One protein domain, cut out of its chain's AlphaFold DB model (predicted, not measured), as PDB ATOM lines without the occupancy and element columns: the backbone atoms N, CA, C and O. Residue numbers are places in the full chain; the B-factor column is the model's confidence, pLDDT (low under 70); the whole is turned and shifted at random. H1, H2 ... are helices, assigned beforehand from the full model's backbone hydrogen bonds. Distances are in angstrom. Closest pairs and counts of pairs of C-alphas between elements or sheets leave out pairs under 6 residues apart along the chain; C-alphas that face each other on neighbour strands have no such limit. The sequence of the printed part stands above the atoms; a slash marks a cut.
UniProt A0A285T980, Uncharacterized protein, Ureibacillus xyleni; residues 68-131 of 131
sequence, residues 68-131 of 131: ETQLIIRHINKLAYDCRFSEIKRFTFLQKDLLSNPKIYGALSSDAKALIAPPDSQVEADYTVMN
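This is residues 68 to 131 of the 131 residues of an uncharacterized protein of Ureibacillus xyleni (UniProt A0A285T980). A helical hairpin, H1 and H2, makes one side of a small body; short H5 packs crosswise on H1, and the short helices H3 and H4 follow one another between H2 and H5. From this body residues 123 to 131, most of H6 and the last two residues, stick out as an arm. The printed part has 64 residues with six named helices, H1 to H6 in chain order, and no named strand: the class is all helix. The whole is compact, with a radius of gyration of the C-alphas of 12.0 A, yet elongated, spanning 37 by 22 by 17 A.

Find C-alpha 68 at (31.201, 112.310, 22.112); from there H1 runs 20.0 A to residue 81. H2, residues 85 to 94, covers 14.4 A. Next come H3, residues 96 to 99, H4, residues 102 to 106, and H5, residues 110 to 115. H6, residues 120 to 129, runs 15.2 A to C-alpha 129 at (60.712, 123.192, 33.243).

Look first at the hairpin: H1 touches H2 with residues 76 to 80 alone, at a shallow tilt of 21 degrees, opposite ways; the closest C-alphas, of Leu 79 and Ile 88, are 6.2 A apart. H1 touches H5 with residues 76 to 81 alone, about perpendicular at 81 degrees; the closest C-alphas, of Ala 80 and Ala 112, are 5.0 A apart. H3 and H1 are near each other. H4 is close to H1 but not clearly touching, with the C-alphas of Ile 73 and Ile 104 closest at 7.7 A. H4 and H6 are also close but not clearly touching, their closest C-alphas, of Pro 102 and Gln 122, 6.9 A apart; H5 and H6 are apart. In H1, H2 and H4 every O i to N i+4 pair is within hydrogen-bond range, against 1 of 2 in H5 and 5 of 6 in H6; H3 is too short for such a pair.

The C-alphas of Glu 68 and Asn 131, the two farthest apart, are 38.2 A apart. The printed part has no cut, and its five links between helices are tight. Look for low confidence at residues 121 to 131, under pLDDT 70; the mean of the printed part is 86.1.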
ATOM      1  N   GLU A  68      31.388 110.892  22.403       93.50
ATOM      2  CA  GLU A  68      31.201 112.310  22.112       93.50
ATOM      3  C   GLU A  68      32.544 113.041  22.022       93.50
ATOM      4  O   GLU A  68      32.854 113.611  20.974       93.50
ATOM      5  N   THR A  69      33.392 112.912  23.045       94.62
ATOM      6  CA  THR A  69      34.740 113.499  23.062       94.62
ATOM      7  C   THR A  69      35.572 113.034  21.870       94.62
ATOM      8  O   THR A  69      36.198 113.843  21.188       94.62
ATOM      9  N   GLN A  70      35.533 111.740  21.547       95.38
ATOM     10  CA  GLN A  70      36.274 111.183  20.413       95.38
ATOM     11  C   GLN A  70      35.789 111.724  19.058       95.38
ATOM     12  O   GLN A  70      36.597 111.942  18.152       95.38
ATOM     13  N   LEU A  71      34.484 111.977  18.901       95.69
ATOM     14  CA  LEU A  71      33.940 112.619  17.700       95.69
ATOM     15  C   LEU A  71      34.377 114.081  17.596       95.69
ATOM     16  O   LEU A  71      34.737 114.524  16.504       95.69
ATOM     17  N   ILE A  72      34.397 114.801  18.719       95.56
ATOM     18  CA  ILE A  72      34.865 116.188  18.799       95.56
ATOM     19  C   ILE A  72      36.351 116.274  18.435       95.56
ATOM     20  O   ILE A  72      36.704 117.020  17.520       95.56
ATOM     21  N   ILE A  73      37.206 115.456  19.059       96.00
ATOM     22  CA  ILE A  73      38.646 115.372  18.757       96.00
ATOM     23  C   ILE A  73      38.860 115.077  17.270       96.00
ATOM     24  O   ILE A  73      39.614 115.776  16.591       96.00
ATOM     25  N   ARG A  74      38.168 114.063  16.729       96.06
ATOM     26  CA  ARG A  74      38.276 113.697  15.311       96.06
ATOM     27  C   ARG A  74      37.872 114.850  14.398       96.06
ATOM     28  O   ARG A  74      38.519 115.066  13.375       96.06
ATOM     29  N   HIS A  75      36.805 115.565  14.742       96.38
ATOM     30  CA  HIS A  75      36.339 116.692  13.948       96.38
ATOM     31  C   HIS A  75      37.355 117.836  13.947       96.38
ATOM     32  O   HIS A  75      37.711 118.318  12.874       96.38
ATOM     33  N   ILE A  76      37.878 118.209  15.118       95.19
ATOM     34  CA  ILE A  76      38.911 119.243  15.256       95.19
ATOM     35  C   ILE A  76      40.155 118.873  14.446       95.19
ATOM     36  O   ILE A  76      40.619 119.675  13.640       95.19
ATOM     37  N   ASN A  77      40.652 117.643  14.600       96.12
ATOM     38  CA  ASN A  77      41.824 117.166  13.866       96.12
ATOM     39  C   ASN A  77      41.602 117.193  12.351       96.12
ATOM     40  O   ASN A  77      42.495 117.589  11.609       96.12
ATOM     41  N   LYS A  78      40.402 116.830  11.882       96.19
ATOM     42  CA  LYS A  78      40.063 116.924  10.459       96.19
ATOM     43  C   LYS A  78      40.078 118.372   9.967       96.19
ATOM     44  O   LYS A  78      40.641 118.646   8.916       96.19
ATOM     45  N   LEU A  79      39.479 119.297  10.715       95.69
ATOM     46  CA  LEU A  79      39.482 120.710  10.334       95.69
ATOM     47  C   LEU A  79      40.905 121.289  10.295       95.69
ATOM     48  O   LEU A  79      41.195 122.089   9.408       95.69
ATOM     49  N   ALA A  80      41.771 120.884  11.230       94.69
ATOM     50  CA  ALA A  80      43.181 121.278  11.263       94.69
ATOM     51  C   ALA A  80      43.944 120.767  10.040       94.69
ATOM     52  O   ALA A  80      44.597 121.557   9.365       94.69
ATOM     53  N   TYR A  81      43.775 119.485   9.712       94.81
ATOM     54  CA  TYR A  81      44.348 118.882   8.510       94.81
ATOM     55  C   TYR A  81      43.909 119.615   7.229       94.81
ATOM     56  O   TYR A  81      44.731 119.930   6.373       94.81
ATOM     57  N   ASP A  82      42.626 119.975   7.136       95.88
ATOM     58  CA  ASP A  82      42.062 120.714   6.000       95.88
ATOM     59  C   ASP A  82      42.383 122.233   6.031       95.88
ATOM     60  O   ASP A  82      41.881 122.985   5.195       95.88
ATOM     61  N   CYS A  83      43.178 122.718   6.998       92.38
ATOM     62  CA  CYS A  83      43.525 124.136   7.190       92.38
ATOM     63  C   CYS A  83      42.308 125.082   7.310       92.38
ATOM     64  O   CYS A  83      42.350 126.250   6.910       92.38
ATOM     65  N   ARG A  84      41.199 124.606   7.887       93.50
ATOM     66  CA  ARG A  84      39.955 125.381   8.060       93.50
ATOM     67  C   ARG A  84      39.983 126.258   9.313       93.50
ATOM     68  O   ARG A  84      39.256 126.028  10.281       93.50
ATOM     69  N   PHE A  85      40.851 127.270   9.310       89.38
ATOM     70  CA  PHE A  85      41.169 128.084  10.493       89.38
ATOM     71  C   PHE A  85      39.957 128.767  11.139       89.38
ATOM     72  O   PHE A  85      39.820 128.761  12.364       89.38
ATOM     73  N   SER A  86      39.069 129.357  10.335       90.56
ATOM     74  CA  SER A  86      37.875 130.051  10.833       90.56
ATOM     75  C   SER A  86      36.946 129.120  11.605       90.56
ATOM     76  O   SER A  86      36.405 129.482  12.652       90.56
ATOM     77  N   GLU A  87      36.773 127.906  11.100       93.19
ATOM     78  CA  GLU A  87      35.871 126.915  11.658       93.19
ATOM     79  C   GLU A  87      36.466 126.246  12.880       93.19
ATOM     80  O   GLU A  87      35.743 126.067  13.856       93.19
ATOM     81  N   ILE A  88      37.776 125.978  12.876       93.19
ATOM     82  CA  ILE A  88      38.494 125.539  14.076       93.19
ATOM     83  C   ILE A  88      38.289 126.558  15.183       93.19
ATOM     84  O   ILE A  88      37.771 126.195  16.229       93.19
ATOM     85  N   LYS A  89      38.618 127.835  14.948       90.62
ATOM     86  CA  LYS A  89      38.541 128.875  15.982       90.62
ATOM     87  C   LYS A  89      37.140 128.990  16.585       90.62
ATOM     88  O   LYS A  89      36.991 129.146  17.793       90.62
ATOM     89  N   ARG A  90      36.102 128.908  15.748       91.88
ATOM     90  CA  ARG A  90      34.710 128.948  16.215       91.88
ATOM     91  C   ARG A  90      34.340 127.691  16.998       91.88
ATOM     92  O   ARG A  90      33.697 127.791  18.038       91.88
ATOM     93  N   PHE A  91      34.707 126.518  16.492       93.25
ATOM     94  CA  PHE A  91      34.337 125.248  17.103       93.25
ATOM     95  C   PHE A  91      35.079 125.016  18.422       93.25
ATOM     96  O   PHE A  91      34.473 124.590  19.397       93.25
ATOM     97  N   THR A  92      36.359 125.372  18.499       91.44
ATOM     98  CA  THR A  92      37.162 125.245  19.721       91.44
ATOM     99  C   THR A  92      36.702 126.211  20.797       91.44
ATOM    100  O   THR A  92      36.681 125.836  21.962       91.44
ATOM    101  N   PHE A  93      36.239 127.408  20.423       91.56
ATOM    102  CA  PHE A  93      35.597 128.324  21.363       91.56
ATOM    103  C   PHE A  93      34.326 127.723  21.980       91.56
ATOM    104  O   PHE A  93      34.126 127.828  23.186       91.56
ATOM    105  N   LEU A  94      33.490 127.052  21.180       93.19
ATOM    106  CA  LEU A  94      32.297 126.360  21.689       93.19
ATOM    107  C   LEU A  94      32.646 125.169  22.592       93.19
ATOM    108  O   LEU A  94      31.881 124.851  23.492       93.19
ATOM    109  N   GLN A  95      33.788 124.525  22.351       93.12
ATOM    110  CA  GLN A  95      34.273 123.368  23.110       93.12
ATOM    111  C   GLN A  95      35.331 123.744  24.161       93.12
ATOM    112  O   GLN A  95      36.091 122.881  24.597       93.12
ATOM    113  N   LYS A  96      35.415 125.022  24.560       90.44
ATOM    114  CA  LYS A  96      36.481 125.531  25.436       90.44
ATOM    115  C   LYS A  96      36.567 124.760  26.752       90.44
ATOM    116  O   LYS A  96      37.665 124.401  27.165       90.44
ATOM    117  N   ASP A  97      35.428 124.481  27.378       90.56
ATOM    118  CA  ASP A  97      35.389 123.791  28.669       90.56
ATOM    119  C   ASP A  97      35.918 122.358  28.546       90.56
ATOM    120  O   ASP A  97      36.744 121.933  29.347       90.56
ATOM    121  N   LEU A  98      35.547 121.645  27.478       91.38
ATOM    122  CA  LEU A  98      36.063 120.304  27.190       91.38
ATOM    123  C   LEU A  98      37.575 120.328  26.903       91.38
ATOM    124  O   LEU A  98      38.329 119.498  27.403       91.38
ATOM    125  N   LEU A  99      38.031 121.298  26.104       91.81
ATOM    126  CA  LEU A  99      39.441 121.458  25.736       91.81
ATOM    127  C   LEU A  99      40.312 121.992  26.880       91.81
ATOM    128  O   LEU A  99      41.535 121.897  26.797       91.81
ATOM    129  N   SER A 100      39.704 122.503  27.952       90.88
ATOM    130  CA  SER A 100      40.423 122.874  29.172       90.88
ATOM    131  C   SER A 100      41.014 121.654  29.892       90.88
ATOM    132  O   SER A 100      41.987 121.793  30.630       90.88
ATOM    133  N   ASN A 101      40.478 120.450  29.638       91.06
ATOM    134  CA  ASN A 101      41.025 119.200  30.147       91.06
ATOM    135  C   ASN A 101      42.348 118.857  29.420       91.06
ATOM    136  O   ASN A 101      42.330 118.538  28.222       91.06
ATOM    137  N   PRO A 102      43.496 118.818  30.129       91.25
ATOM    138  CA  PRO A 102      44.802 118.571  29.519       91.25
ATOM    139  C   PRO A 102      44.914 117.231  28.790       91.25
ATOM    140  O   PRO A 102      45.629 117.133  27.794       91.25
ATOM    141  N   LYS A 103      44.197 116.193  29.247       90.88
ATOM    142  CA  LYS A 103      44.204 114.878  28.586       90.88
ATOM    143  C   LYS A 103      43.507 114.935  27.225       90.88
ATOM    144  O   LYS A 103      43.979 114.326  26.267       90.88
ATOM    145  N   ILE A 104      42.411 115.688  27.127       93.00
ATOM    146  CA  ILE A 104      41.638 115.851  25.888       93.00
ATOM    147  C   ILE A 104      42.413 116.713  24.894       93.00
ATOM    148  O   ILE A 104      42.571 116.314  23.740       93.00
ATOM    149  N   TYR A 105      42.971 117.840  25.347       93.94
ATOM    150  CA  TYR A 105      43.879 118.645  24.526       93.94
ATOM    151  C   TYR A 105      45.091 117.819  24.068       93.94
ATOM    152  O   TYR A 105      45.466 117.828  22.896       93.94
ATOM    153  N   GLY A 106      45.663 117.023  24.976       92.12
ATOM    154  CA  GLY A 106      46.767 116.107  24.704       92.12
ATOM    155  C   GLY A 106      46.473 115.087  23.599       92.12
ATOM    156  O   GLY A 106      47.396 114.717  22.873       92.12
ATOM    157  N   ALA A 107      45.213 114.698  23.406       92.94
ATOM    158  CA  ALA A 107      44.786 113.773  22.355       92.94
ATOM    159  C   ALA A 107      44.573 114.431  20.975       92.94
ATOM    160  O   ALA A 107      44.320 113.735  19.987       92.94
ATOM    161  N   LEU A 108      44.679 115.760  20.874       95.12
ATOM    162  CA  LEU A 108      44.666 116.458  19.590       95.12
ATOM    163  C   LEU A 108      45.944 116.177  18.784       95.12
ATOM    164  O   LEU A 108      47.027 115.948  19.331       95.12
ATOM    165  N   SER A 109      45.811 116.235  17.459       94.69
ATOM    166  CA  SER A 109      46.934 116.172  16.517       94.69
ATOM    167  C   SER A 109      47.894 117.350  16.705       94.69
ATOM    168  O   SER A 109      47.507 118.399  17.222       94.69
ATOM    169  N   SER A 110      49.143 117.199  16.256       93.25
ATOM    170  CA  SER A 110      50.135 118.286  16.239       93.25
ATOM    171  C   SER A 110      49.607 119.527  15.523       93.25
ATOM    172  O   SER A 110      49.746 120.636  16.031       93.25
ATOM    173  N   ASP A 111      48.943 119.324  14.386       92.44
ATOM    174  CA  ASP A 111      48.421 120.404  13.552       92.44
ATOM    175  C   ASP A 111      47.308 121.154  14.283       92.44
ATOM    176  O   ASP A 111      47.292 122.379  14.312       92.44
ATOM    177  N   ALA A 112      46.408 120.432  14.956       93.12
ATOM    178  CA  ALA A 112      45.377 121.054  15.778       93.12
ATOM    179  C   ALA A 112      45.977 121.829  16.963       93.12
ATOM    180  O   ALA A 112      45.551 122.950  17.229       93.12
ATOM    181  N   LYS A 113      46.989 121.276  17.643       93.56
ATOM    182  CA  LYS A 113      47.669 121.945  18.768       93.56
ATOM    183  C   LYS A 113      48.414 123.208  18.344       93.56
ATOM    184  O   LYS A 113      48.429 124.174  19.093       93.56
ATOM    185  N   ALA A 114      48.960 123.247  17.130       89.69
ATOM    186  CA  ALA A 114      49.582 124.456  16.588       89.69
ATOM    187  C   ALA A 114      48.581 125.612  16.393       89.69
ATOM    188  O   ALA A 114      48.976 126.775  16.346       89.69
ATOM    189  N   LEU A 115      47.286 125.302  16.274       88.69
ATOM    190  CA  LEU A 115      46.223 126.267  15.978       88.69
ATOM    191  C   LEU A 115      45.334 126.590  17.182       88.69
ATOM    192  O   LEU A 115      44.515 127.510  17.114       88.69
ATOM    193  N   ILE A 116      45.460 125.829  18.267       90.06
ATOM    194  CA  ILE A 116      44.604 125.913  19.447       90.06
ATOM    195  C   ILE A 116      45.495 126.121  20.660       90.06
ATOM    196  O   ILE A 116      46.371 125.304  20.941       90.06
ATOM    197  N   ALA A 117      45.236 127.201  21.397       86.19
ATOM    198  CA  ALA A 117      45.972 127.498  22.616       86.19
ATOM    199  C   ALA A 117      45.851 126.337  23.623       86.19
ATOM    200  O   ALA A 117      44.751 125.794  23.782       86.19
ATOM    201  N   PRO A 118      46.956 125.947  24.282       87.44
ATOM    202  CA  PRO A 118      46.916 124.949  25.338       87.44
ATOM    203  C   PRO A 118      46.110 125.457  26.542       87.44
ATOM    204  O   PRO A 118      45.970 126.669  26.725       87.44
ATOM    205  N   PRO A 119      45.575 124.548  27.370       85.25
ATOM    206  CA  PRO A 119      44.921 124.919  28.617       85.25
ATOM    207  C   PRO A 119      45.910 125.580  29.588       85.25
ATOM    208  O   PRO A 119      47.079 125.199  29.644       85.25
ATOM    209  N   ASP A 120      45.423 126.526  30.399       77.25
ATOM    210  CA  ASP A 120      46.244 127.341  31.315       77.25
ATOM    211  C   ASP A 120      47.116 126.491  32.264       77.25
ATOM    212  O   ASP A 120      48.261 126.832  32.550       77.25
ATOM    213  N   SER A 121      46.619 125.320  32.676       65.25
ATOM    214  CA  SER A 121      47.339 124.375  33.542       65.25
ATOM    215  C   SER A 121      48.562 123.714  32.891       65.25
ATOM    216  O   SER A 121      49.457 123.266  33.604       65.25
ATOM    217  N   GLN A 122      48.635 123.643  31.556       59.44
ATOM    218  CA  GLN A 122      49.835 123.177  30.842       59.44
ATOM    219  C   GLN A 122      50.852 124.300  30.633       59.44
ATOM    220  O   GLN A 122      52.052 124.044  30.643       59.44
ATOM    221  N   VAL A 123      50.381 125.542  30.510       60.75
ATOM    222  CA  VAL A 123      51.244 126.714  30.333       60.75
ATOM    223  C   VAL A 123      52.157 126.896  31.551       60.75
ATOM    224  O   VAL A 123      53.359 127.077  31.388       60.75
ATOM    225  N   GLU A 124      51.628 126.763  32.772       55.34
ATOM    226  CA  GLU A 124      52.425 126.860  34.008       55.34
ATOM    227  C   GLU A 124      53.487 125.753  34.133       55.34
ATOM    228  O   GLU A 124      54.611 126.012  34.574       55.34
ATOM    229  N   ALA A 125      53.174 124.527  33.704       57.41
ATOM    230  CA  ALA A 125      54.113 123.407  33.751       57.41
ATOM    231  C   ALA A 125      55.322 123.632  32.827       57.41
ATOM    232  O   ALA A 125      56.461 123.429  33.252       57.41
ATOM    233  N   ASP A 126      55.098 124.129  31.609       57.84
ATOM    234  CA  ASP A 126      56.170 124.397  30.643       57.84
ATOM    235  C   ASP A 126      57.086 125.556  31.089       57.84
ATOM    236  O   ASP A 126      58.302 125.495  30.895       57.84
ATOM    237  N   TYR A 127      56.545 126.577  31.771       56.94
ATOM    238  CA  TYR A 127      57.356 127.644  32.378       56.94
ATOM    239  C   TYR A 127      58.224 127.162  33.548       56.94
ATOM    240  O   TYR A 127      59.273 127.746  33.817       56.94
ATOM    241  N   THR A 128      57.806 126.105  34.244       53.59
ATOM    242  CA  THR A 128      58.541 125.571  35.401       53.59
ATOM    243  C   THR A 128      59.711 124.679  34.972       53.59
ATOM    244  O   THR A 128      60.694 124.584  35.690       53.59
ATOM    245  N   VAL A 129      59.636 124.045  33.795       54.28
ATOM    246  CA  VAL A 129      60.712 123.192  33.243       54.28
ATOM    247  C   VAL A 129      61.823 124.012  32.567       54.28
ATOM    248  O   VAL A 129      62.941 123.530  32.405       54.28
ATOM    249  N   MET A 130      61.525 125.251  32.169       50.88
ATOM    250  CA  MET A 130      62.469 126.168  31.517       50.88
ATOM    251  C   MET A 130      63.281 127.043  32.496       50.88
ATOM    252  O   MET A 130      64.142 127.794  32.039       50.88
ATOM    253  N   ASN A 131      63.013 126.963  33.806       43.75
ATOM    254  CA  ASN A 131      63.728 127.676  34.875       43.75
ATOM    255  C   ASN A 131      64.467 126.696  35.793       43.75
ATOM    256  O   ASN A 131      65.493 127.116  36.374       43.75
TER     257      ASN A 131